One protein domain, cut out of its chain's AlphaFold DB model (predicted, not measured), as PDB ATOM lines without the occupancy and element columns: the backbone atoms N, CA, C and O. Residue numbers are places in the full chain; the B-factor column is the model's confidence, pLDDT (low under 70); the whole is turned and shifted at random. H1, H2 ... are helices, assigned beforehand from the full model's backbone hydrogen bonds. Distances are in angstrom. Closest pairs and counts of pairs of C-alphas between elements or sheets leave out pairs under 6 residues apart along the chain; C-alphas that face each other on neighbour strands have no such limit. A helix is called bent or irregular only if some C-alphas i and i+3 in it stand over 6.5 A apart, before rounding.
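Overview. This is residues 2 to 75 of the 302 residues of an uncharacterized protein of Candidatus Thermochlorobacter aerophilum (UniProt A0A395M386). Three helices, H2, H3 and H5, make a small up-and-down bundle, each running against the one before it in the chain. H1 sits off to one side of this bundle, near H2 and running the same way as it, while short H6 packs on H5 at the far side from H1, and the short H4 lies in the turn from H3 to H5. The printed part has 74 residues with six named helices, H1 to H6 in order, and no named strand; its class is all helix. It is compact, with a radius of gyration of the C-alphas of 11.3 A and spans of 30 by 26 by 14 A.

Along the chain. H1, residues 3 to 11, begins at C-alpha 3 (162.341, 126.209, 153.790) and is 13.8 A long; it is irregular, with C-alphas 6 and 9 7.3 A apart. H2, residues 19 to 29, is 15.3 A long. H3, residues 33 to 48, is the longest at 22.4 A and begins at C-alpha 33 (172.089, 98.926, 144.889). H4 is residues 51 to 54, 5.0 A, and H5 is residues 58 to 67, 14.3 A. H6, residues 71 to 74, 5.6 A, ends at C-alpha 74 (154.722, 106.941, 133.807).

Arrangement. H2 and H3 touch as a helical hairpin, at a shallow tilt of 26 degrees, opposite ways; their closest C-alphas, Leu 27 and Ala 39, are 5.0 A apart. H5 touches H2 at a shallow tilt of 25 degrees, the same way, with the closest C-alphas, Ile 24 and Ala 61, 6.7 A apart. H3 touches H5 with residues 40 to 47 alone, at 31 degrees, a shallow tilt, opposite ways; the C-alphas of Lys 40 and Leu 65 are closest, at 6.5 A. H4 only just touches H2, with 3 pairs of C-alphas within 8 A, the closest being Thr 20 and Ala 52 at 5.4 A. H6 touches H5, closest at the C-alphas of Lys 62 and Val 73, 6.8 A. H1 is close to H2 but not clearly touching, with the C-alphas of Trp 8 and Leu 19 8.0 A apart, and is apart from H3. Every O i to N i+4 pair is within hydrogen-bond range in H2, H3 and H5; in H1 0 of 5 are, beside 4 of 6 O i to N i+3 pairs, and H4 and H6 are too short for an i+4 pair.

Size, cuts and confidence. The C-alphas farthest apart, those of Glu 10 and Ser 75, are 32.2 A apart. The printed part has no cut and no long link. The mean pLDDT of the printed part is 91.8, and no printed residue is under 70.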
ATOM      1  N   ARG A   2     160.502 125.585 149.254       79.88
ATOM      2  CA  ARG A   2     160.115 125.573 150.677       79.88
ATOM      3  C   ARG A   2     161.337 125.596 151.615       79.88
ATOM      4  O   ARG A   2     162.409 125.152 151.199       79.88
ATOM      5  N   PRO A   3     161.208 126.078 152.868       80.88
ATOM      6  CA  PRO A   3     162.341 126.209 153.790       80.88
ATOM      7  C   PRO A   3     163.008 124.878 154.167       80.88
ATOM      8  O   PRO A   3     164.227 124.840 154.313       80.88
ATOM      9  N   ASN A   4     162.251 123.782 154.277       84.56
ATOM     10  CA  ASN A   4     162.791 122.473 154.666       84.56
ATOM     11  C   ASN A   4     163.822 121.941 153.658       84.56
ATOM     12  O   ASN A   4     164.848 121.401 154.059       84.56
ATOM     13  N   PHE A   5     163.621 122.191 152.362       88.56
ATOM     14  CA  PHE A   5     164.560 121.814 151.302       88.56
ATOM     15  C   PHE A   5     165.939 122.474 151.430       88.56
ATOM     16  O   PHE A   5     166.934 121.934 150.955       88.56
ATOM     17  N   GLN A   6     166.039 123.608 152.130       86.69
ATOM     18  CA  GLN A   6     167.324 124.269 152.373       86.69
ATOM     19  C   GLN A   6     168.197 123.531 153.402       86.69
ATOM     20  O   GLN A   6     169.376 123.845 153.525       86.69
ATOM     21  N   LEU A   7     167.635 122.548 154.115       85.50
ATOM     22  CA  LEU A   7     168.316 121.723 155.122       85.50
ATOM     23  C   LEU A   7     168.804 120.371 154.562       85.50
ATOM     24  O   LEU A   7     169.363 119.546 155.286       85.50
ATOM     25  N   TRP A   8     168.566 120.101 153.276       87.94
ATOM     26  CA  TRP A   8     168.779 118.777 152.682       87.94
ATOM     27  C   TRP A   8     170.244 118.456 152.359       87.94
ATOM     28  O   TRP A   8     170.578 117.295 152.121       87.94
ATOM     29  N   ASN A   9     171.139 119.441 152.430       83.94
ATOM     30  CA  ASN A   9     172.586 119.218 152.340       83.94
ATOM     31  C   ASN A   9     173.137 118.318 153.445       83.94
ATOM     32  O   ASN A   9     174.117 117.611 153.238       83.94
ATOM     33  N   GLU A  10     172.531 118.322 154.622       75.38
ATOM     34  CA  GLU A  10     173.025 117.544 155.756       75.38
ATOM     35  C   GLU A  10     172.307 116.208 155.881       75.38
ATOM     36  O   GLU A  10     172.929 115.205 156.220       75.38
ATOM     37  N   LEU A  11     171.003 116.190 155.591       77.69
ATOM     38  CA  LEU A  11     170.177 114.987 155.691       77.69
ATOM     39  C   LEU A  11     170.401 114.029 154.515       77.69
ATOM     40  O   LEU A  11     170.372 112.810 154.699       77.69
ATOM     41  N   TYR A  12     170.624 114.585 153.321       84.25
ATOM     42  CA  TYR A  12     170.704 113.829 152.072       84.25
ATOM     43  C   TYR A  12     171.956 114.137 151.241       84.25
ATOM     44  O   TYR A  12     172.113 113.542 150.183       84.25
ATOM     45  N   HIS A  13     172.853 115.017 151.705       86.56
ATOM     46  CA  HIS A  13     174.091 115.385 150.998       86.56
ATOM     47  C   HIS A  13     173.889 116.045 149.625       86.56
ATOM     48  O   HIS A  13     174.750 115.956 148.755       86.56
ATOM     49  N   LEU A  14     172.776 116.764 149.451       89.44
ATOM     50  CA  LEU A  14     172.429 117.449 148.200       89.44
ATOM     51  C   LEU A  14     172.773 118.945 148.226       89.44
ATOM     52  O   LEU A  14     172.738 119.574 149.280       89.44
ATOM     53  N   ASP A  15     173.023 119.555 147.063       89.44
ATOM     54  CA  ASP A  15     173.132 121.018 146.955       89.44
ATOM     55  C   ASP A  15     171.754 121.674 147.174       89.44
ATOM     56  O   ASP A  15     170.856 121.463 146.354       89.44
ATOM     57  N   PRO A  16     171.566 122.515 148.211       87.12
ATOM     58  CA  PRO A  16     170.297 123.191 148.476       87.12
ATOM     59  C   PRO A  16     169.816 124.101 147.344       87.12
ATOM     60  O   PRO A  16     168.633 124.413 147.289       87.12
ATOM     61  N   ASN A  17     170.708 124.555 146.460       89.00
ATOM     62  CA  ASN A  17     170.360 125.419 145.329       89.00
ATOM     63  C   ASN A  17     170.133 124.640 144.025       89.00
ATOM     64  O   ASN A  17     169.775 125.236 143.008       89.00
ATOM     65  N   ALA A  18     170.382 123.330 144.037       91.69
ATOM     66  CA  ALA A  18     170.309 122.458 142.874       91.69
ATOM     67  C   ALA A  18     170.001 121.015 143.313       91.69
ATOM     68  O   ALA A  18     170.745 120.077 142.998       91.69
ATOM     69  N   LEU A  19     168.928 120.840 144.088       94.12
ATOM     70  CA  LEU A  19     168.567 119.578 144.736       94.12
ATOM     71  C   LEU A  19     168.288 118.490 143.709       94.12
ATOM     72  O   LEU A  19     168.823 117.386 143.805       94.12
ATOM     73  N   THR A  20     167.490 118.816 142.694       95.62
ATOM     74  CA  THR A  20     167.125 117.876 141.630       95.62
ATOM     75  C   THR A  20     168.354 117.500 140.820       95.62
ATOM     76  O   THR A  20     168.583 116.321 140.550       95.62
ATOM     77  N   ARG A  21     169.190 118.485 140.468       96.62
ATOM     78  CA  ARG A  21     170.456 118.224 139.769       96.62
ATOM     79  C   ARG A  21     171.382 117.314 140.580       96.62
ATOM     80  O   ARG A  21     171.963 116.398 140.004       96.62
ATOM     81  N   SER A  22     171.504 117.557 141.883       95.69
ATOM     82  CA  SER A  22     172.335 116.753 142.789       95.69
ATOM     83  C   SER A  22     171.815 115.322 142.889       95.69
ATOM     84  O   SER A  22     172.574 114.383 142.682       95.69
ATOM     85  N   ALA A  23     170.505 115.147 143.082       96.06
ATOM     86  CA  ALA A  23     169.886 113.827 143.168       96.06
ATOM     87  C   ALA A  23     170.015 113.027 141.858       96.06
ATOM     88  O   ALA A  23     170.219 111.814 141.888       96.06
ATOM     89  N   ILE A  24     169.945 113.695 140.698       97.19
ATOM     90  CA  ILE A  24     170.231 113.069 139.395       97.19
ATOM     91  C   ILE A  24     171.685 112.588 139.336       97.19
ATOM     92  O   ILE A  24     171.932 111.455 138.921       97.19
ATOM     93  N   LEU A  25     172.642 113.425 139.745       96.25
ATOM     94  CA  LEU A  25     174.059 113.062 139.739       96.25
ATOM     95  C   LEU A  25     174.337 111.874 140.673       96.25
ATOM     96  O   LEU A  25     175.025 110.932 140.276       96.25
ATOM     97  N   ASP A  26     173.765 111.882 141.875       95.00
ATOM     98  CA  ASP A  26     173.876 110.777 142.827       95.00
ATOM     99  C   ASP A  26     173.311 109.482 142.239       95.00
ATOM    100  O   ASP A  26     173.950 108.433 142.310       95.00
ATOM    101  N   LEU A  27     172.151 109.546 141.580       95.94
ATOM    102  CA  LEU A  27     171.538 108.382 140.939       95.94
ATOM    103  C   LEU A  27     172.404 107.816 139.803       95.94
ATOM    104  O   LEU A  27     172.493 106.597 139.646       95.94
ATOM    105  N   GLN A  28     173.046 108.684 139.020       94.81
ATOM    106  CA  GLN A  28     173.908 108.296 137.898       94.81
ATOM    107  C   GLN A  28     175.253 107.720 138.344       94.81
ATOM    108  O   GLN A  28     175.828 106.884 137.647       94.81
ATOM    109  N   THR A  29     175.761 108.168 139.490       94.50
ATOM    110  CA  THR A  29     177.073 107.769 140.017       94.50
ATOM    111  C   THR A  29     176.990 106.664 141.072       94.50
ATOM    112  O   THR A  29     178.012 106.065 141.414       94.50
ATOM    113  N   ALA A  30     175.791 106.333 141.564       91.69
ATOM    114  CA  ALA A  30     175.575 105.261 142.528       91.69
ATOM    115  C   ALA A  30     175.907 103.878 141.939       91.69
ATOM    116  O   ALA A  30     175.197 103.343 141.089       91.69
ATOM    117  N   ILE A  31     176.973 103.270 142.462       90.25
ATOM    118  CA  ILE A  31     177.416 101.918 142.082       90.25
ATOM    119  C   ILE A  31     176.656 100.844 142.874       90.25
ATOM    120  O   ILE A  31     176.330  99.785 142.342       90.25
ATOM    121  N   LEU A  32     176.380 101.112 144.153       91.25
ATOM    122  CA  LEU A  32     175.773 100.145 145.064       91.25
ATOM    123  C   LEU A  32     174.233 100.167 144.971       91.25
ATOM    124  O   LEU A  32     173.659 101.263 144.896       91.25
ATOM    125  N   PRO A  33     173.549  99.005 145.008       88.44
ATOM    126  CA  PRO A  33     172.089  98.926 144.889       88.44
ATOM    127  C   PRO A  33     171.331  99.786 145.907       88.44
ATOM    128  O   PRO A  33     170.369 100.464 145.547       88.44
ATOM    129  N   GLU A  34     171.783  99.814 147.157       88.69
ATOM    130  CA  GLU A  34     171.170 100.579 148.242       88.69
ATOM    131  C   GLU A  34     171.286 102.091 148.016       88.69
ATOM    132  O   GLU A  34     170.301 102.816 148.159       88.69
ATOM    133  N   LYS A  35     172.445 102.569 147.546       89.81
ATOM    134  CA  LYS A  35     172.648 103.985 147.197       89.81
ATOM    135  C   LYS A  35     171.808 104.388 145.993       89.81
ATOM    136  O   LYS A  35     171.253 105.482 145.969       89.81
ATOM    137  N   LYS A  36     171.669 103.486 145.020       92.12
ATOM    138  CA  LYS A  36     170.802 103.698 143.862       92.12
ATOM    139  C   LYS A  36     169.334 103.786 144.282       92.12
ATOM    140  O   LYS A  36     168.623 104.661 143.800       92.12
ATOM    141  N   SER A  37     168.889 102.920 145.197       91.38
ATOM    142  CA  SER A  37     167.529 102.957 145.750       91.38
ATOM    143  C   SER A  37     167.259 104.260 146.509       91.38
ATOM    144  O   SER A  37     166.249 104.918 146.261       91.38
ATOM    145  N   ALA A  38     168.200 104.685 147.355       91.44
ATOM    146  CA  ALA A  38     168.133 105.944 148.090       91.44
ATOM    147  C   ALA A  38     168.034 107.162 147.156       91.44
ATOM    148  O   ALA A  38     167.092 107.948 147.265       91.44
ATOM    149  N   ALA A  39     168.952 107.288 146.192       93.56
ATOM    150  CA  ALA A  39     168.951 108.388 145.227       93.56
ATOM    151  C   ALA A  39     167.674 108.400 144.372       93.56
ATOM    152  O   ALA A  39     167.112 109.460 144.101       93.56
ATOM    153  N   LYS A  40     167.165 107.218 144.000       95.31
ATOM    154  CA  LYS A  40     165.896 107.068 143.277       95.31
ATOM    155  C   LYS A  40     164.706 107.563 144.104       95.31
ATOM    156  O   LYS A  40     163.893 108.317 143.580       95.31
ATOM    157  N   ALA A  41     164.614 107.184 145.381       94.69
ATOM    158  CA  ALA A  41     163.546 107.632 146.277       94.69
ATOM    159  C   ALA A  41     163.574 109.155 146.492       94.69
ATOM    160  O   ALA A  41     162.540 109.813 146.403       94.69
ATOM    161  N   VAL A  42     164.767 109.719 146.705       95.31
ATOM    162  CA  VAL A  42     164.982 111.168 146.824       95.31
ATOM    163  C   VAL A  42     164.551 111.893 145.550       95.31
ATOM    164  O   VAL A  42     163.770 112.838 145.621       95.31
ATOM    165  N   LEU A  43     165.023 111.446 144.381       96.94
ATOM    166  CA  LEU A  43     164.688 112.080 143.107       96.94
ATOM    167  C   LEU A  43     163.187 111.999 142.810       96.94
ATOM    168  O   LEU A  43     162.617 112.972 142.320       96.94
ATOM    169  N   PHE A  44     162.539 110.874 143.130       96.94
ATOM    170  CA  PHE A  44     161.099 110.721 142.938       96.94
ATOM    171  C   PHE A  44     160.319 111.683 143.835       96.94
ATOM    172  O   PHE A  44     159.438 112.395 143.361       96.94
ATOM    173  N   PHE A  45     160.704 111.794 145.104       96.06
ATOM    174  CA  PHE A  45     160.081 112.744 146.015       96.06
ATOM    175  C   PHE A  45     160.278 114.202 145.584       96.06
ATOM    176  O   PHE A  45     159.324 114.973 145.603       96.06
ATOM    177  N   LEU A  46     161.482 114.592 145.150       95.38
ATOM    178  CA  LEU A  46     161.749 115.944 144.637       95.38
ATOM    179  C   LEU A  46     160.968 116.248 143.351       95.38
ATOM    180  O   LEU A  46     160.561 117.392 143.130       95.38
ATOM    181  N   TYR A  47     160.766 115.238 142.504       95.81
ATOM    182  CA  TYR A  47     159.932 115.341 141.314       95.81
ATOM    183  C   TYR A  47     158.470 115.621 141.693       95.81
ATOM    184  O   TYR A  47     157.924 116.636 141.259       95.81
ATOM    185  N   GLU A  48     157.881 114.807 142.574       94.88
ATOM    186  CA  GLU A  48     156.476 114.942 142.990       94.88
ATOM    187  C   GLU A  48     156.209 116.182 143.851       94.88
ATOM    188  O   GLU A  48     155.187 116.848 143.699       94.88
ATOM    189  N   ALA A  49     157.161 116.578 144.697       92.69
ATOM    190  CA  ALA A  49     157.070 117.811 145.476       92.69
ATOM    191  C   ALA A  49     157.220 119.090 144.621       92.69
ATOM    192  O   ALA A  49     157.187 120.200 145.155       92.69
ATOM    193  N   GLY A  50     157.416 118.956 143.302       92.25
ATOM    194  CA  GLY A  50     157.502 120.067 142.352       92.25
ATOM    195  C   GLY A  50     158.865 120.762 142.291       92.25
ATOM    196  O   GLY A  50     159.024 121.711 141.521       92.25
ATOM    197  N   VAL A  51     159.873 120.289 143.028       94.25
ATOM    198  CA  VAL A  51     161.225 120.882 143.043       94.25
ATOM    199  C   VAL A  51     161.890 120.741 141.673       94.25
ATOM    200  O   VAL A  51     162.446 121.705 141.146       94.25
ATOM    201  N   ALA A  52     161.736 119.579 141.029       94.06
ATOM    202  CA  ALA A  52     162.258 119.358 139.680       94.06
ATOM    203  C   ALA A  52     161.674 120.341 138.655       94.06
ATOM    204  O   ALA A  52     162.359 120.755 137.717       94.06
ATOM    205  N   LYS A  53     160.415 120.748 138.840       94.38
ATOM    206  CA  LYS A  53     159.759 121.748 137.998       94.38
ATOM    207  C   LYS A  53     160.303 123.151 138.261       94.38
ATOM    208  O   LYS A  53     160.589 123.866 137.300       94.38
ATOM    209  N   GLU A  54     160.501 123.530 139.526       93.06
ATOM    210  CA  GLU A  54     161.131 124.809 139.894       93.06
ATOM    211  C   GLU A  54     162.548 124.936 139.302       93.06
ATOM    212  O   GLU A  54     162.902 125.981 138.753       93.06
ATOM    213  N   GLU A  55     163.328 123.851 139.320       94.44
ATOM    214  CA  GLU A  55     164.677 123.791 138.738       94.44
ATOM    215  C   GLU A  55     164.699 123.638 137.205       94.44
ATOM    216  O   GLU A  55     165.773 123.654 136.601       94.44
ATOM    217  N   ARG A  56     163.535 123.516 136.546       96.38
ATOM    218  CA  ARG A  56     163.398 123.242 135.096       96.38
ATOM    219  C   ARG A  56     164.060 121.930 134.651       96.38
ATOM    220  O   ARG A  56     164.522 121.810 133.518       96.38
ATOM    221  N   LEU A  57     164.083 120.941 135.538       97.06
ATOM    222  CA  LEU A  57     164.659 119.612 135.332       97.06
ATOM    223  C   LEU A  57     163.604 118.497 135.327       97.06
ATOM    224  O   LEU A  57     163.968 117.331 135.276       97.06
ATOM    225  N   GLU A  58     162.311 118.827 135.328       96.31
ATOM    226  CA  GLU A  58     161.190 117.872 135.376       96.31
ATOM    227  C   GLU A  58     161.314 116.727 134.355       96.31
ATOM    228  O   GLU A  58     161.254 115.554 134.720       96.31
ATOM    229  N   ILE A  59     161.572 117.051 133.081       96.12
ATOM    230  CA  ILE A  59     161.723 116.048 132.011       96.12
ATOM    231  C   ILE A  59     162.943 115.150 132.267       96.12
ATOM    232  O   ILE A  59     162.880 113.934 132.064       96.12
ATOM    233  N   GLN A  60     164.056 115.738 132.712       97.25
ATOM    234  CA  GLN A  60     165.278 114.993 133.001       97.25
ATOM    235  C   GLN A  60     165.090 114.084 134.220       97.25
ATOM    236  O   GLN A  60     165.390 112.899 134.127       97.25
ATOM    237  N   ALA A  61     164.532 114.601 135.316       96.88
ATOM    238  CA  ALA A  61     164.224 113.838 136.521       96.88
ATOM    239  C   ALA A  61     163.327 112.639 136.191       96.88
ATOM    240  O   ALA A  61     163.681 111.503 136.498       96.88
ATOM    241  N   LYS A  62     162.233 112.869 135.452       96.81
ATOM    242  CA  LYS A  62     161.348 111.801 134.974       96.81
ATOM    243  C   LYS A  62     162.093 110.752 134.146       96.81
ATOM    244  O   LYS A  62     161.922 109.557 134.363       96.81
ATOM    245  N   THR A  63     162.943 111.186 133.215       96.62
ATOM    246  CA  THR A  63     163.724 110.283 132.355       96.62
ATOM    247  C   THR A  63     164.670 109.399 133.169       96.62
ATOM    248  O   THR A  63     164.752 108.195 132.926       96.62
ATOM    249  N   GLU A  64     165.377 109.973 134.140       97.31
ATOM    250  CA  GLU A  64     166.318 109.230 134.982       97.31
ATOM    251  C   GLU A  64     165.599 108.266 135.935       97.31
ATOM    252  O   GLU A  64     166.051 107.134 136.108       97.31
ATOM    253  N   LEU A  65     164.431 108.646 136.463       96.88
ATOM    254  CA  LEU A  65     163.578 107.755 137.256       96.88
ATOM    255  C   LEU A  65     163.125 106.526 136.457       96.88
ATOM    256  O   LEU A  65     163.247 105.398 136.939       96.88
ATOM    257  N   ILE A  66     162.699 106.716 135.203       95.06
ATOM    258  CA  ILE A  66     162.307 105.614 134.310       95.06
ATOM    259  C   ILE A  66     163.494 104.686 134.040       95.06
ATOM    260  O   ILE A  66     163.363 103.465 134.153       95.06
ATOM    261  N   LYS A  67     164.672 105.245 133.724       94.81
ATOM    262  CA  LYS A  67     165.908 104.465 133.522       94.81
ATOM    263  C   LYS A  67     166.308 103.684 134.775       94.81
ATOM    264  O   LYS A  67     166.842 102.583 134.668       94.81
ATOM    265  N   ALA A  68     166.047 104.239 135.957       93.12
ATOM    266  CA  ALA A  68     166.288 103.589 137.240       93.12
ATOM    267  C   ALA A  68     165.200 102.574 137.640       93.12
ATOM    268  O   ALA A  68     165.313 101.958 138.701       93.12
ATOM    269  N   GLY A  69     164.182 102.363 136.798       90.44
ATOM    270  CA  GLY A  69     163.130 101.368 137.001       90.44
ATOM    271  C   GLY A  69     161.909 101.866 137.779       90.44
ATOM    272  O   GLY A  69     161.042 101.056 138.094       90.44
ATOM    273  N   GLU A  70     161.794 103.164 138.075       92.31
ATOM    274  CA  GLU A  70     160.613 103.746 138.732       92.31
ATOM    275  C   GLU A  70     159.504 104.004 137.700       92.31
ATOM    276  O   GLU A  70     159.250 105.126 137.266       92.31
ATOM    277  N   GLN A  71     158.864 102.924 137.247       87.12
ATOM    278  CA  GLN A  71     157.845 102.981 136.192       87.12
ATOM    279  C   GLN A  71     156.544 103.653 136.652       87.12
ATOM    280  O   GLN A  71     155.774 104.109 135.810       87.12
ATOM    281  N   ILE A  72     156.309 103.759 137.966       88.06
ATOM    282  CA  ILE A  72     155.142 104.459 138.522       88.06
ATOM    283  C   ILE A  72     155.068 105.904 138.012       88.06
ATOM    284  O   ILE A  72     153.985 106.383 137.705       88.06
ATOM    285  N   VAL A  73     156.195 106.573 137.757       88.81
ATOM    286  CA  VAL A  73     156.214 107.957 137.237       88.81
ATOM    287  C   VAL A  73     155.575 108.085 135.835       88.81
ATOM    288  O   VAL A  73     155.238 109.182 135.376       88.81
ATOM    289  N   LEU A  74     155.407 106.974 135.105       86.50
ATOM    290  CA  LEU A  74     154.722 106.941 133.807       86.50
ATOM    291  C   LEU A  74     153.210 106.758 133.918       86.50
ATOM    292  O   LEU A  74     152.490 107.213 133.031       86.50
ATOM    293  N   SER A  75     152.740 106.089 134.969       85.56
ATOM    294  CA  SER A  75     151.340 105.715 135.138       85.56
ATOM    295  C   SER A  75     150.829 106.175 136.491       85.56
ATOM    296  O   SER A  75     151.336 105.752 137.524       85.56
TER     297      SER A  75